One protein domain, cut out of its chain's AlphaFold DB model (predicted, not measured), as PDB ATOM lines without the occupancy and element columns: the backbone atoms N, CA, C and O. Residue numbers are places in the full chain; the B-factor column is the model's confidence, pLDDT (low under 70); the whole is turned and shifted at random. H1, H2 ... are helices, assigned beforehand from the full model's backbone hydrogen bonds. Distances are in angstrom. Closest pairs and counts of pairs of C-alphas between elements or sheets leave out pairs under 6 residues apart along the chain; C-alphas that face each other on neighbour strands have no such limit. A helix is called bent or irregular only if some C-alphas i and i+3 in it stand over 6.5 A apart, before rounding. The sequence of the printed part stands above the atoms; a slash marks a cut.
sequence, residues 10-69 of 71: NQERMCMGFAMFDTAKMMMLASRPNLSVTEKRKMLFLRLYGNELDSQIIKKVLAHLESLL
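Overview. This is residues 10 to 69 of the 71 residues of an uncharacterized protein of Candidatus Moranbacteria bacterium (UniProt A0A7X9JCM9). A long straight helix, H1, reaches out like an arm from a small helical hairpin made of H2 and H3. H1 and H2 open from each other as a V whose point lies at the link of residues 31 to 36, and H3 folds back beside H2 on the side away from H1; residues 10 to 24, in H1, stick out free and make much of the length. You will find 60 printed residues with three named helices, H1, H2 and H3 in that order along the chain, and no named strand; the class is all helix. The whole is loose, with a radius of gyration of the C-alphas of 13.7 A, and the C-alphas span 37 by 28 by 19 A along their three main axes.

Arrangement. Begin at the first printed residue with H1, residues 10 to 30, and go along it to residue 24: the stretch from 10 to 24 stands free, with no C-alpha 8 or more residues away along the chain within 10 A. After it, look at residues 25 to 29, which alone in H1 touch the next helix, H2, residues 37 to 49, and meet it at its residues 40 to 44 alone. H1 and H2 only just touch, with 3 pairs of C-alphas within 8 A; the closest are the C-alphas of Leu 29 and Lys 40, 6.9 A apart. The two lines stand at a steep tilt of 52 degrees and run opposite ways, with the centres 16.8 A apart. Go on through H2 and you come to H3, residues 55 to 67. H2 and H3 touch, with 6 pairs of C-alphas within 8 A, and their closest C-alphas are those of Lys 42 and Leu 62, 6.4 A apart. They form a helical hairpin, running opposite ways at a shallow tilt of 21 degrees, with their centres 10.9 A apart. H1 and H3 are apart: no C-alpha of the one is within 8 A of the other. Check the backbone O and N atoms and you will find each O i to N i+4 pair inside H1, H2 and H3 within hydrogen-bond range.

Along the chain. Find C-alpha 10, of Asn 10, at (-35.021, -44.318, 53.463); from there H1 runs 21 residues to Ala 30, 30.3 A from first to last C-alpha, and it is the longest helix. With six residues between it and the end of H1, find C-alpha 37, of Val 37, at (-25.568, -58.456, 23.913); here H2 begins, and its 13 residues reach Tyr 49, 18.1 A from first to last C-alpha. H3 begins at Ser 55 and runs 13 residues, 18.5 A from first to last C-alpha, to Ser 67, whose C-alpha stands at (-16.688, -50.444, 20.156). No helix here is bent or irregular.

Size, cuts and confidence. The two C-alphas farthest apart are those of the first and last printed residues, Asn 10 and Leu 69, at 38.6 A. A second stretch that stands free is residues 51 to 57, of which 55 to 57 belong to H3. Leave out both free stretches and a body of 38 residues remains, spanning 26 by 21 by 10 A with a radius of gyration of 10.0 A. The printed part runs from 10 to 69 with no cut, within a full chain of 71 residues. The link from H1 to H2, 6 residues, is short, the link from H2 to H3, 5 residues, is tight, and there is no long link. In the B-factor column the mean pLDDT of the printed part is 94.0, and one printed residue, Leu 69, is under 70 in this predicted model.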
ATOM      1  N   ASN A  10     -35.638 -44.806  54.704       95.81
ATOM      2  CA  ASN A  10     -35.021 -44.318  53.463       95.81
ATOM      3  C   ASN A  10     -34.187 -45.402  52.769       95.81
ATOM      4  O   ASN A  10     -34.283 -45.558  51.554       95.81
ATOM      5  N   GLN A  11     -33.419 -46.176  53.539       97.31
ATOM      6  CA  GLN A  11     -32.590 -47.257  53.012       97.31
ATOM      7  C   GLN A  11     -33.441 -48.365  52.390       97.31
ATOM      8  O   GLN A  11     -33.184 -48.776  51.264       97.31
ATOM      9  N   GLU A  12     -34.493 -48.811  53.078       96.62
ATOM     10  CA  GLU A  12     -35.393 -49.831  52.532       96.62
ATOM     11  C   GLU A  12     -36.078 -49.359  51.248       96.62
ATOM     12  O   GLU A  12     -36.213 -50.134  50.304       96.62
ATOM     13  N   ARG A  13     -36.482 -48.085  51.185       95.50
ATOM     14  CA  ARG A  13     -37.053 -47.502  49.965       95.50
ATOM     15  C   ARG A  13     -36.042 -47.469  48.821       95.50
ATOM     16  O   ARG A  13     -36.419 -47.769  47.692       95.50
ATOM     17  N   MET A  14     -34.772 -47.179  49.109       95.50
ATOM     18  CA  MET A  14     -33.694 -47.247  48.120       95.50
ATOM     19  C   MET A  14     -33.502 -48.677  47.598       95.50
ATOM     20  O   MET A  14     -33.511 -48.897  46.389       95.50
ATOM     21  N   CYS A  15     -33.413 -49.664  48.497       96.81
ATOM     22  CA  CYS A  15     -33.298 -51.077  48.126       96.81
ATOM     23  C   CYS A  15     -34.491 -51.548  47.284       96.81
ATOM     24  O   CYS A  15     -34.304 -52.251  46.293       96.81
ATOM     25  N   MET A  16     -35.710 -51.125  47.633       95.31
ATOM     26  CA  MET A  16     -36.889 -51.393  46.811       95.31
ATOM     27  C   MET A  16     -36.774 -50.758  45.425       95.31
ATOM     28  O   MET A  16     -37.081 -51.421  44.442       95.31
ATOM     29  N   GLY A  17     -36.303 -49.512  45.330       94.88
ATOM     30  CA  GLY A  17     -36.065 -48.844  44.050       94.88
ATOM     31  C   GLY A  17     -35.103 -49.626  43.153       94.88
ATOM     32  O   GLY A  17     -35.399 -49.836  41.976       94.88
ATOM     33  N   PHE A  18     -34.005 -50.139  43.714       96.56
ATOM     34  CA  PHE A  18     -33.073 -51.002  42.982       96.56
ATOM     35  C   PHE A  18     -33.727 -52.304  42.513       96.56
ATOM     36  O   PHE A  18     -33.643 -52.638  41.334       96.56
ATOM     37  N   ALA A  19     -34.453 -52.995  43.395       96.88
ATOM     38  CA  ALA A  19     -35.142 -54.235  43.040       96.88
ATOM     39  C   ALA A  19     -36.205 -54.021  41.944       96.88
ATOM     40  O   ALA A  19     -36.342 -54.834  41.026       96.88
ATOM     41  N   MET A  20     -36.938 -52.907  42.005       95.75
ATOM     42  CA  MET A  20     -37.915 -52.526  40.984       95.75
ATOM     43  C   MET A  20     -37.240 -52.242  39.641       95.75
ATOM     44  O   MET A  20     -37.720 -52.716  38.609       95.75
ATOM     45  N   PHE A  21     -36.118 -51.517  39.645       96.00
ATOM     46  CA  PHE A  21     -35.340 -51.256  38.437       96.00
ATOM     47  C   PHE A  21     -34.825 -52.554  37.806       96.00
ATOM     48  O   PHE A  21     -34.998 -52.763  36.605       96.00
ATOM     49  N   ASP A  22     -34.251 -53.455  38.604       96.38
ATOM     50  CA  ASP A  22     -33.758 -54.740  38.106       96.38
ATOM     51  C   ASP A  22     -34.881 -55.598  37.529       96.38
ATOM     52  O   ASP A  22     -34.725 -56.165  36.446       96.38
ATOM     53  N   THR A  23     -36.037 -55.628  38.190       97.25
ATOM     54  CA  THR A  23     -37.219 -56.338  37.686       97.25
ATOM     55  C   THR A  23     -37.666 -55.765  36.340       97.25
ATOM     56  O   THR A  23     -37.836 -56.512  35.375       97.25
ATOM     57  N   ALA A  24     -37.786 -54.439  36.229       95.75
ATOM     58  CA  ALA A  24     -38.161 -53.781  34.979       95.75
ATOM     59  C   ALA A  24     -37.152 -54.075  33.855       95.75
ATOM     60  O   ALA A  24     -37.547 -54.450  32.750       95.75
ATOM     61  N   LYS A  25     -35.848 -53.995  34.149       95.38
ATOM     62  CA  LYS A  25     -34.763 -54.341  33.219       95.38
ATOM     63  C   LYS A  25     -34.884 -55.783  32.723       95.38
ATOM     64  O   LYS A  25     -34.772 -56.023  31.521       95.38
ATOM     65  N   MET A  26     -35.154 -56.737  33.617       95.50
ATOM     66  CA  MET A  26     -35.356 -58.142  33.245       95.50
ATOM     67  C   MET A  26     -36.561 -58.316  32.317       95.50
ATOM     68  O   MET A  26     -36.450 -58.999  31.302       95.50
ATOM     69  N   MET A  27     -37.684 -57.649  32.600       96.25
ATOM     70  CA  MET A  27     -38.869 -57.690  31.732       96.25
ATOM     71  C   MET A  27     -38.582 -57.106  30.340       96.25
ATOM     72  O   MET A  27     -38.992 -57.677  29.329       96.25
ATOM     73  N   MET A  28     -37.834 -56.000  30.261       94.69
ATOM     74  CA  MET A  28     -37.430 -55.395  28.985       94.69
ATOM     75  C   MET A  28     -36.576 -56.357  28.154       94.69
ATOM     76  O   MET A  28     -36.811 -56.506  26.956       94.69
ATOM     77  N   LEU A  29     -35.618 -57.043  28.784       94.62
ATOM     78  CA  LEU A  29     -34.780 -58.042  28.120       94.62
ATOM     79  C   LEU A  29     -35.587 -59.272  27.682       94.62
ATOM     80  O   LEU A  29     -35.431 -59.727  26.549       94.62
ATOM     81  N   ALA A  30     -36.481 -59.770  28.538       94.06
ATOM     82  CA  ALA A  30     -37.337 -60.916  28.238       94.06
ATOM     83  C   ALA A  30     -38.292 -60.644  27.065       94.06
ATOM     84  O   ALA A  30     -38.562 -61.542  26.275       94.06
ATOM     85  N   SER A  31     -38.745 -59.397  26.895       92.69
ATOM     86  CA  SER A  31     -39.601 -59.005  25.765       92.69
ATOM     87  C   SER A  31     -38.905 -59.051  24.395       92.69
ATOM     88  O   SER A  31     -39.572 -58.982  23.365       92.69
ATOM     89  N   ARG A  32     -37.565 -59.145  24.359       90.94
ATOM     90  CA  ARG A  32     -36.750 -59.175  23.131       90.94
ATOM     91  C   ARG A  32     -35.614 -60.206  23.247       90.94
ATOM     92  O   ARG A  32     -34.440 -59.827  23.321       90.94
ATOM     93  N   PRO A  33     -35.932 -61.512  23.254       89.88
ATOM     94  CA  PRO A  33     -34.963 -62.559  23.583       89.88
ATOM     95  C   PRO A  33     -33.834 -62.693  22.549       89.88
ATOM     96  O   PRO A  33     -32.682 -62.920  22.929       89.88
ATOM     97  N   ASN A  34     -34.144 -62.461  21.269       94.56
ATOM     98  CA  ASN A  34     -33.275 -62.754  20.120       94.56
ATOM     99  C   ASN A  34     -32.225 -61.673  19.810       94.56
ATOM    100  O   ASN A  34     -31.567 -61.738  18.779       94.56
ATOM    101  N   LEU A  35     -32.078 -60.667  20.673       92.50
ATOM    102  CA  LEU A  35     -31.067 -59.625  20.502       92.50
ATOM    103  C   LEU A  35     -29.697 -60.094  21.005       92.50
ATOM    104  O   LEU A  35     -29.587 -60.704  22.080       92.50
ATOM    105  N   SER A  36     -28.646 -59.729  20.272       92.19
ATOM    106  CA  SER A  36     -27.262 -59.830  20.740       92.19
ATOM    107  C   SER A  36     -27.040 -58.991  22.007       92.19
ATOM    108  O   SER A  36     -27.840 -58.122  22.368       92.19
ATOM    109  N   VAL A  37     -25.924 -59.220  22.703       89.94
ATOM    110  CA  VAL A  37     -25.568 -58.456  23.913       89.94
ATOM    111  C   VAL A  37     -25.482 -56.955  23.620       89.94
ATOM    112  O   VAL A  37     -25.992 -56.139  24.390       89.94
ATOM    113  N   THR A  38     -24.899 -56.580  22.484       91.69
ATOM    114  CA  THR A  38     -24.753 -55.177  22.078       91.69
ATOM    115  C   THR A  38     -26.092 -54.543  21.738       91.69
ATOM    116  O   THR A  38     -26.378 -53.434  22.189       91.69
ATOM    117  N   GLU A  39     -26.965 -55.252  21.026       94.31
ATOM    118  CA  GLU A  39     -28.318 -54.764  20.748       94.31
ATOM    119  C   GLU A  39     -29.149 -54.625  22.028       94.31
ATOM    120  O   GLU A  39     -29.872 -53.640  22.180       94.31
ATOM    121  N   LYS A  40     -28.996 -55.544  22.991       94.38
ATOM    122  CA  LYS A  40     -29.613 -55.435  24.323       94.38
ATOM    123  C   LYS A  40     -29.141 -54.179  25.055       94.38
ATOM    124  O   LYS A  40     -29.975 -53.440  25.577       94.38
ATOM    125  N   ARG A  41     -27.833 -53.892  25.051       93.81
ATOM    126  CA  ARG A  41     -27.262 -52.678  25.665       93.81
ATOM    127  C   ARG A  41     -27.784 -51.401  25.008       93.81
ATOM    128  O   ARG A  41     -28.241 -50.510  25.719       93.81
ATOM    129  N   LYS A  42     -27.785 -51.329  23.672       95.00
ATOM    130  CA  LYS A  42     -28.330 -50.179  22.927       95.00
ATOM    131  C   LYS A  42     -29.816 -49.972  23.212       95.00
ATOM    132  O   LYS A  42     -30.239 -48.848  23.459       95.00
ATOM    133  N   MET A  43     -30.598 -51.051  23.208       95.31
ATOM    134  CA  MET A  43     -32.033 -51.009  23.490       95.31
ATOM    135  C   MET A  43     -32.316 -50.494  24.903       95.31
ATOM    136  O   MET A  43     -33.144 -49.597  25.060       95.31
ATOM    137  N   LEU A  44     -31.608 -51.012  25.915       95.38
ATOM    138  CA  LEU A  44     -31.740 -50.537  27.293       95.38
ATOM    139  C   LEU A  44     -31.346 -49.062  27.414       95.38
ATOM    140  O   LEU A  44     -32.100 -48.288  27.994       95.38
ATOM    141  N   PHE A  45     -30.216 -48.662  26.825       95.44
ATOM    142  CA  PHE A  45     -29.764 -47.270  26.833       95.44
ATOM    143  C   PHE A  45     -30.810 -46.326  26.231       95.44
ATOM    144  O   PHE A  45     -31.230 -45.376  26.887       95.44
ATOM    145  N   LEU A  46     -31.284 -46.615  25.015       95.38
ATOM    146  CA  LEU A  46     -32.277 -45.779  24.340       95.38
ATOM    147  C   LEU A  46     -33.595 -45.718  25.107       95.38
ATOM    148  O   LEU A  46     -34.234 -44.673  25.144       95.38
ATOM    149  N   ARG A  47     -34.013 -46.815  25.742       93.88
ATOM    150  CA  ARG A  47     -35.274 -46.822  26.481       93.88
ATOM    151  C   ARG A  47     -35.194 -46.103  27.826       93.88
ATOM    152  O   ARG A  47     -36.203 -45.559  28.256       93.88
ATOM    153  N   LEU A  48     -34.032 -46.119  28.474       93.44
ATOM    154  CA  LEU A  48     -33.821 -45.440  29.752       93.44
ATOM    155  C   LEU A  48     -33.503 -43.950  29.577       93.44
ATOM    156  O   LEU A  48     -33.956 -43.158  30.387       93.44
ATOM    157  N   TYR A  49     -32.767 -43.573  28.528       94.44
ATOM    158  CA  TYR A  49     -32.205 -42.221  28.395       94.44
ATOM    159  C   TYR A  49     -32.458 -41.554  27.039       94.44
ATOM    160  O   TYR A  49     -32.191 -40.366  26.873       94.44
ATOM    161  N   GLY A  50     -32.964 -42.283  26.041       93.19
ATOM    162  CA  GLY A  50     -33.064 -41.783  24.665       93.19
ATOM    163  C   GLY A  50     -34.006 -40.592  24.483       93.19
ATOM    164  O   GLY A  50     -33.856 -39.865  23.509       93.19
ATOM    165  N   ASN A  51     -34.936 -40.368  25.415       93.75
ATOM    166  CA  ASN A  51     -35.847 -39.219  25.385       93.75
ATOM    167  C   ASN A  51     -35.310 -37.997  26.152       93.75
ATOM    168  O   ASN A  51     -35.877 -36.916  26.031       93.75
ATOM    169  N   GLU A  52     -34.258 -38.165  26.955       94.50
ATOM    170  CA  GLU A  52     -33.717 -37.114  27.832       94.50
ATOM    171  C   GLU A  52     -32.420 -36.503  27.289       94.50
ATOM    172  O   GLU A  52     -32.011 -35.423  27.710       94.50
ATOM    173  N   LEU A  53     -31.755 -37.194  26.361       95.00
ATOM    174  CA  LEU A  53     -30.440 -36.821  25.853       95.00
ATOM    175  C   LEU A  53     -30.511 -36.208  24.455       95.00
ATOM    176  O   LEU A  53     -31.307 -36.618  23.612       95.00
ATOM    177  N   ASP A  54     -29.596 -35.278  24.180       96.00
ATOM    178  CA  ASP A  54     -29.412 -34.754  22.830       96.00
ATOM    179  C   ASP A  54     -28.931 -35.845  21.859       96.00
ATOM    180  O   ASP A  54     -28.160 -36.752  22.199       96.00
ATOM    181  N   SER A  55     -29.344 -35.706  20.601       94.69
ATOM    182  CA  SER A  55     -29.012 -36.629  19.518       94.69
ATOM    183  C   SER A  55     -27.503 -36.847  19.327       94.69
ATOM    184  O   SER A  55     -27.088 -37.958  18.981       94.69
ATOM    185  N   GLN A  56     -26.656 -35.841  19.575       96.88
ATOM    186  CA  GLN A  56     -25.202 -35.980  19.487       96.88
ATOM    187  C   GLN A  56     -24.646 -36.852  20.615       96.88
ATOM    188  O   GLN A  56     -23.751 -37.665  20.376       96.88
ATOM    189  N   ILE A  57     -25.184 -36.722  21.832       96.25
ATOM    190  CA  ILE A  57     -24.794 -37.553  22.979       96.25
ATOM    191  C   ILE A  57     -25.220 -38.998  22.724       96.25
ATOM    192  O   ILE A  57     -24.408 -39.910  22.868       96.25
ATOM    193  N   ILE A  58     -26.455 -39.200  22.260       97.25
ATOM    194  CA  ILE A  58     -26.973 -40.523  21.899       97.25
ATOM    195  C   ILE A  58     -26.054 -41.198  20.875       97.25
ATOM    196  O   ILE A  58     -25.627 -42.329  21.097       97.25
ATOM    197  N   LYS A  59     -25.681 -40.501  19.792       96.75
ATOM    198  CA  LYS A  59     -24.764 -41.035  18.769       96.75
ATOM    199  C   LYS A  59     -23.411 -41.446  19.355       96.75
ATOM    200  O   LYS A  59     -22.934 -42.536  19.049       96.75
ATOM    201  N   LYS A  60     -22.814 -40.613  20.215       96.62
ATOM    202  CA  LYS A  60     -21.531 -40.918  20.873       96.62
ATOM    203  C   LYS A  60     -21.618 -42.172  21.741       96.62
ATOM    204  O   LYS A  60     -20.745 -43.031  21.654       96.62
ATOM    205  N   VAL A  61     -22.675 -42.303  22.544       95.56
ATOM    206  CA  VAL A  61     -22.859 -43.475  23.413       95.56
ATOM    207  C   VAL A  61     -23.115 -44.736  22.591       95.56
ATOM    208  O   VAL A  61     -22.525 -45.772  22.881       95.56
ATOM    209  N   LEU A  62     -23.938 -44.667  21.541       95.56
ATOM    210  CA  LEU A  62     -24.190 -45.820  20.673       95.56
ATOM    211  C   LEU A  62     -22.912 -46.303  19.975       95.56
ATOM    212  O   LEU A  62     -22.651 -47.505  19.987       95.56
ATOM    213  N   ALA A  63     -22.094 -45.382  19.455       95.06
ATOM    214  CA  ALA A  63     -20.796 -45.712  18.865       95.06
ATOM    215  C   ALA A  63     -19.846 -46.342  19.900       95.06
ATOM    216  O   ALA A  63     -19.177 -47.337  19.622       95.06
ATOM    217  N   HIS A  64     -19.828 -45.819  21.129       93.62
ATOM    218  CA  HIS A  64     -19.043 -46.415  22.206       93.62
ATOM    219  C   HIS A  64     -19.509 -47.842  22.533       93.62
ATOM    220  O   HIS A  64     -18.685 -48.751  22.597       93.62
ATOM    221  N   LEU A  65     -20.819 -48.077  22.662       92.38
ATOM    222  CA  LEU A  65     -21.374 -49.406  22.942       92.38
ATOM    223  C   LEU A  65     -21.056 -50.434  21.846       92.38
ATOM    224  O   LEU A  65     -20.939 -51.618  22.154       92.38
ATOM    225  N   GLU A  66     -20.916 -49.999  20.592       90.38
ATOM    226  CA  GLU A  66     -20.453 -50.844  19.483       90.38
ATOM    227  C   GLU A  66     -18.973 -51.203  19.610       90.38
ATOM    228  O   GLU A  66     -18.602 -52.352  19.385       90.38
ATOM    229  N   SER A  67     -18.138 -50.247  20.025       89.12
ATOM    230  CA  SER A  67     -16.688 -50.444  20.156       89.12
ATOM    231  C   SER A  67     -16.284 -51.406  21.284       89.12
ATOM    232  O   SER A  67     -15.224 -52.020  21.220       89.12
ATOM    233  N   LEU A  68     -17.151 -51.604  22.284       82.75
ATOM    234  CA  LEU A  68     -16.921 -52.510  23.421       82.75
ATOM    235  C   LEU A  68     -16.921 -54.009  23.048       82.75
ATOM    236  O   LEU A  68     -16.794 -54.843  23.939       82.75
ATOM    237  N   LEU A  69     -17.099 -54.362  21.770       63.84
ATOM    238  CA  LEU A  69     -17.010 -55.737  21.257       63.84
ATOM    239  C   LEU A  69     -15.617 -56.118  20.717       63.84
ATOM    240  O   LEU A  69     -15.445 -57.247  20.274       63.84
TER     241      LEU A  69